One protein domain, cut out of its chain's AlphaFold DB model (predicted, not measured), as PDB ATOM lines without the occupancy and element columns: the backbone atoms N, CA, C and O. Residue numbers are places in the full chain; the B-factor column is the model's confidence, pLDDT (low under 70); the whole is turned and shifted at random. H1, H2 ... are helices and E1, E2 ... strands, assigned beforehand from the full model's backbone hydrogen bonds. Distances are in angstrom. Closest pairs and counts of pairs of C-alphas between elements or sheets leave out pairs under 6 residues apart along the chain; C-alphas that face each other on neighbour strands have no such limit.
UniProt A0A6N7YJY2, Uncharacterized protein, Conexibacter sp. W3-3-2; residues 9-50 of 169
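AT A GLANCE: This is residues 9 to 50 of the 169 residues of an uncharacterized protein of Conexibacter sp. W3-3-2 (UniProt A0A6N7YJY2). What shape is this? Helix H1 and the hairpin of E1 and E2 make an open V, joined by residues 24 to 26, with residues 9 to 17 and 31 to 36 standing free; residues 41 to 50 form a tail beyond E2. What makes it up? The printed part has 42 residues with H1, E1 and E2 in that order, mixed, the strands antiparallel. How spread out is it? It is flat, 32 by 22 by 11 A, and only just loose, close to compact, with a radius of gyration of the C-alphas of 11.0 A.

HOW THE PARTS SIT: How does H1, residues 9 to 23, meet E1, residues 27 to 32? Their closest C-alphas, of Leu 21 and Ile 27, are 5.8 A apart. In H1 every O i to N i+4 pair is within hydrogen-bond range. How does E2, residues 35 to 40, stand? It forms an antiparallel hairpin with E1 at 154 degrees; N 28 and O 39, 2.8 A, are within hydrogen-bond range. H1 and E2 are near each other, with 5 pairs of C-alphas within 10 A.

IN THESE COORDINATES: Where does H1 run? It spans 21.2 A from C-alpha 9 at (195.189, 163.834, 147.116). And the strands? E1 spans 15.4 A; E2 spans 16.0 A to C-alpha 40 at (185.242, 159.115, 169.025).

THE WHOLE: How large is it? The farthest C-alphas, of Ala 9 and Ser 46, are 32.7 A apart. Is it continuous and confident? The printed part has no cut, both links are tight, and pLDDT is under 70 at residues 9 to 12.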
ATOM      1  N   ALA A   9     196.623 163.999 147.363       61.31
ATOM      2  CA  ALA A   9     195.189 163.834 147.116       61.31
ATOM      3  C   ALA A   9     194.482 162.999 148.207       61.31
ATOM      4  O   ALA A   9     193.371 163.333 148.622       61.31
ATOM      5  N   GLY A  10     195.142 161.958 148.723       63.50
ATOM      6  CA  GLY A  10     194.653 161.141 149.836       63.50
ATOM      7  C   GLY A  10     194.600 161.920 151.149       63.50
ATOM      8  O   GLY A  10     193.592 161.871 151.852       63.50
ATOM      9  N   VAL A  11     195.620 162.737 151.427       66.19
ATOM     10  CA  VAL A  11     195.667 163.613 152.613       66.19
ATOM     11  C   VAL A  11     194.549 164.664 152.586       66.19
ATOM     12  O   VAL A  11     193.899 164.915 153.608       66.19
ATOM     13  N   GLN A  12     194.273 165.265 151.422       68.44
ATOM     14  CA  GLN A  12     193.167 166.216 151.273       68.44
ATOM     15  C   GLN A  12     191.795 165.543 151.408       68.44
ATOM     16  O   GLN A  12     190.911 166.095 152.067       68.44
ATOM     17  N   SER A  13     191.625 164.344 150.844       75.44
ATOM     18  CA  SER A  13     190.393 163.554 150.976       75.44
ATOM     19  C   SER A  13     190.110 163.184 152.436       75.44
ATOM     20  O   SER A  13     189.023 163.453 152.947       75.44
ATOM     21  N   MET A  14     191.123 162.698 153.159       78.62
ATOM     22  CA  MET A  14     191.014 162.415 154.591       78.62
ATOM     23  C   MET A  14     190.684 163.662 155.400       78.62
ATOM     24  O   MET A  14     189.827 163.623 156.274       78.62
ATOM     25  N   SER A  15     191.337 164.791 155.115       79.69
ATOM     26  CA  SER A  15     191.070 166.047 155.826       79.69
ATOM     27  C   SER A  15     189.607 166.469 155.685       79.69
ATOM     28  O   SER A  15     188.991 166.846 156.680       79.69
ATOM     29  N   ARG A  16     189.020 166.322 154.487       84.94
ATOM     30  CA  ARG A  16     187.586 166.563 154.250       84.94
ATOM     31  C   ARG A  16     186.702 165.591 155.029       84.94
ATOM     32  O   ARG A  16     185.744 166.035 155.653       84.94
ATOM     33  N   GLN A  17     187.035 164.301 155.033       88.31
ATOM     34  CA  GLN A  17     186.295 163.283 155.789       88.31
ATOM     35  C   GLN A  17     186.324 163.564 157.295       88.31
ATOM     36  O   GLN A  17     185.288 163.504 157.949       88.31
ATOM     37  N   TRP A  18     187.478 163.951 157.845       88.19
ATOM     38  CA  TRP A  18     187.594 164.324 159.254       88.19
ATOM     39  C   TRP A  18     186.765 165.557 159.599       88.19
ATOM     40  O   TRP A  18     186.079 165.556 160.615       88.19
ATOM     41  N   THR A  19     186.804 166.593 158.758       89.31
ATOM     42  CA  THR A  19     185.971 167.787 158.951       89.31
ATOM     43  C   THR A  19     184.488 167.436 158.894       89.31
ATOM     44  O   THR A  19     183.722 167.908 159.726       89.31
ATOM     45  N   TRP A  20     184.079 166.577 157.959       92.38
ATOM     46  CA  TRP A  20     182.696 166.115 157.865       92.38
ATOM     47  C   TRP A  20     182.271 165.347 159.123       92.38
ATOM     48  O   TRP A  20     181.249 165.676 159.715       92.38
ATOM     49  N   LEU A  21     183.080 164.391 159.594       91.56
ATOM     50  CA  LEU A  21     182.803 163.628 160.817       91.56
ATOM     51  C   LEU A  21     182.712 164.525 162.063       91.56
ATOM     52  O   LEU A  21     181.874 164.295 162.933       91.56
ATOM     53  N   GLU A  22     183.555 165.554 162.147       92.00
ATOM     54  CA  GLU A  22     183.534 166.532 163.239       92.00
ATOM     55  C   GLU A  22     182.282 167.423 163.172       92.00
ATOM     56  O   GLU A  22     181.636 167.652 164.194       92.00
ATOM     57  N   GLN A  23     181.865 167.842 161.972       91.62
ATOM     58  CA  GLN A  23     180.608 168.572 161.752       91.62
ATOM     59  C   GLN A  23     179.372 167.735 162.103       91.62
ATOM     60  O   GLN A  23     178.420 168.269 162.669       91.62
ATOM     61  N   GLN A  24     179.395 166.430 161.812       91.31
ATOM     62  CA  GLN A  24     178.333 165.502 162.212       91.31
ATOM     63  C   GLN A  24     178.358 165.172 163.716       91.31
ATOM     64  O   GLN A  24     177.462 164.496 164.207       91.31
ATOM     65  N   GLY A  25     179.359 165.645 164.468       91.25
ATOM     66  CA  GLY A  25     179.477 165.377 165.901       91.25
ATOM     67  C   GLY A  25     179.842 163.930 166.235       91.25
ATOM     68  O   GLY A  25     179.589 163.502 167.356       91.25
ATOM     69  N   LEU A  26     180.441 163.195 165.290       91.88
ATOM     70  CA  LEU A  26     180.860 161.796 165.461       91.88
ATOM     71  C   LEU A  26     182.290 161.669 165.994       91.88
ATOM     72  O   LEU A  26     182.662 160.655 166.582       91.88
ATOM     73  N   ILE A  27     183.107 162.704 165.801       93.50
ATOM     74  CA  ILE A  27     184.454 162.786 166.361       93.50
ATOM     75  C   ILE A  27     184.706 164.174 166.935       93.50
ATOM     76  O   ILE A  27     184.141 165.169 166.486       93.50
ATOM     77  N   ARG A  28     185.638 164.247 167.880       92.38
ATOM     78  CA  ARG A  28     186.280 165.488 168.304       92.38
ATOM     79  C   ARG A  28     187.754 165.405 167.983       92.38
ATOM     80  O   ARG A  28     188.415 164.427 168.345       92.38
ATOM     81  N   THR A  29     188.288 166.442 167.354       90.25
ATOM     82  CA  THR A  29     189.709 166.483 167.043       90.25
ATOM     83  C   THR A  29     190.430 167.573 167.819       90.25
ATOM     84  O   THR A  29     189.903 168.652 168.078       90.25
ATOM     85  N   SER A  30     191.651 167.278 168.253       87.38
ATOM     86  CA  SER A  30     192.529 168.248 168.904       87.38
ATOM     87  C   SER A  30     193.971 168.043 168.455       87.38
ATOM     88  O   SER A  30     194.346 166.990 167.935       87.38
ATOM     89  N   ARG A  31     194.803 169.076 168.606       85.81
ATOM     90  CA  ARG A  31     196.242 168.962 168.354       85.81
ATOM     91  C   ARG A  31     196.936 168.452 169.612       85.81
ATOM     92  O   ARG A  31     196.720 168.989 170.694       85.81
ATOM     93  N   GLN A  32     197.786 167.443 169.457       85.44
ATOM     94  CA  GLN A  32     198.672 166.932 170.497       85.44
ATOM     95  C   GLN A  32     200.102 166.924 169.938       85.44
ATOM     96  O   GLN A  32     200.551 165.964 169.309       85.44
ATOM     97  N   GLY A  33     200.800 168.051 170.104       85.00
ATOM     98  CA  GLY A  33     202.102 168.285 169.477       85.00
ATOM     99  C   GLY A  33     202.007 168.257 167.948       85.00
ATOM    100  O   GLY A  33     201.195 168.969 167.358       85.00
ATOM    101  N   ARG A  34     202.826 167.412 167.309       80.94
ATOM    102  CA  ARG A  34     202.834 167.206 165.847       80.94
ATOM    103  C   ARG A  34     201.732 166.267 165.337       80.94
ATOM    104  O   ARG A  34     201.579 166.117 164.130       80.94
ATOM    105  N   HIS A  35     200.980 165.630 166.235       80.44
ATOM    106  CA  HIS A  35     199.939 164.668 165.883       80.44
ATOM    107  C   HIS A  35     198.542 165.237 166.132       80.44
ATOM    108  O   HIS A  35     198.321 166.072 167.014       80.44
ATOM    109  N   ARG A  36     197.571 164.757 165.354       83.25
ATOM    110  CA  ARG A  36     196.149 165.000 165.605       83.25
ATOM    111  C   ARG A  36     195.640 163.908 166.538       83.25
ATOM    112  O   ARG A  36     195.729 162.730 166.206       83.25
ATOM    113  N   ARG A  37     195.099 164.300 167.687       88.81
ATOM    114  CA  ARG A  37     194.354 163.404 168.568       88.81
ATOM    115  C   ARG A  37     192.901 163.384 168.111       88.81
ATOM    116  O   ARG A  37     192.301 164.437 167.899       88.81
ATOM    117  N   ILE A  38     192.352 162.185 167.957       89.88
ATOM    118  CA  ILE A  38     190.965 161.955 167.555       89.88
ATOM    119  C   ILE A  38     190.277 161.228 168.706       89.88
ATOM    120  O   ILE A  38     190.786 160.226 169.200       89.88
ATOM    121  N   VAL A  39     189.147 161.765 169.151       90.94
ATOM    122  CA  VAL A  39     188.276 161.151 170.153       90.94
ATOM    123  C   VAL A  39     186.958 160.818 169.467       90.94
ATOM    124  O   VAL A  39     186.351 161.700 168.863       90.94
ATOM    125  N   LEU A  40     186.539 159.557 169.539       90.56
ATOM    126  CA  LEU A  40     185.242 159.115 169.025       90.56
ATOM    127  C   LEU A  40     184.129 159.605 169.955       90.56
ATOM    128  O   LEU A  40     184.297 159.591 171.177       90.56
ATOM    129  N   LEU A  41     183.015 160.045 169.383       90.56
ATOM    130  CA  LEU A  41     181.828 160.492 170.110       90.56
ATOM    131  C   LEU A  41     180.663 159.526 169.863       90.56
ATOM    132  O   LEU A  41     180.663 158.809 168.866       90.56
ATOM    133  N   ARG A  42     179.685 159.507 170.774       86.25
ATOM    134  CA  ARG A  42     178.454 158.721 170.621       86.25
ATOM    135  C   ARG A  42     177.618 159.217 169.439       86.25
ATOM    136  O   ARG A  42     177.479 160.420 169.214       86.25
ATOM    137  N   GLU A  43     177.022 158.271 168.729       84.50
ATOM    138  CA  GLU A  43     176.163 158.462 167.558       84.50
ATOM    139  C   GLU A  43     174.751 158.968 167.892       84.50
ATOM    140  O   GLU A  43     174.020 159.385 167.000       84.50
ATOM    141  N   ASP A  44     174.379 158.984 169.176       84.19
ATOM    142  CA  ASP A  44     173.086 159.462 169.690       84.19
ATOM    143  C   ASP A  44     172.912 160.995 169.644       84.19
ATOM    144  O   ASP A  44     171.878 161.527 170.046       84.19
ATOM    145  N   GLY A  45     173.925 161.726 169.168       82.75
ATOM    146  CA  GLY A  45     173.918 163.186 169.081       82.75
ATOM    147  C   GLY A  45     174.279 163.903 170.387       82.75
ATOM    148  O   GLY A  45     174.411 165.128 170.381       82.75
ATOM    149  N   SER A  46     174.525 163.176 171.485       86.19
ATOM    150  CA  SER A  46     174.949 163.751 172.774       86.19
ATOM    151  C   SER A  46     176.336 164.400 172.719       86.19
ATOM    152  O   SER A  46     176.675 165.213 173.579       86.19
ATOM    153  N   ARG A  47     177.155 164.033 171.718       86.25
ATOM    154  CA  ARG A  47     178.565 164.439 171.572       86.25
ATOM    155  C   ARG A  47     179.433 164.063 172.778       86.25
ATOM    156  O   ARG A  47     180.480 164.669 173.012       86.25
ATOM    157  N   THR A  48     179.009 163.071 173.555       88.50
ATOM    158  CA  THR A  48     179.804 162.527 174.656       88.50
ATOM    159  C   THR A  48     180.832 161.523 174.124       88.50
ATOM    160  O   THR A  48     180.622 160.954 173.050       88.50
ATOM    161  N   PRO A  49     181.970 161.305 174.812       87.75
ATOM    162  CA  PRO A  49     182.965 160.334 174.370       87.75
ATOM    163  C   PRO A  49     182.383 158.925 174.249       87.75
ATOM    164  O   PRO A  49     181.762 158.411 175.181       87.75
ATOM    165  N   TYR A  50     182.627 158.293 173.105       84.12
ATOM    166  CA  TYR A  50     182.260 156.907 172.874       84.12
ATOM    167  C   TYR A  50     183.065 155.985 173.798       84.12
ATOM    168  O   TYR A  50     184.286 156.107 173.914       84.12
TER     169      TYR A  50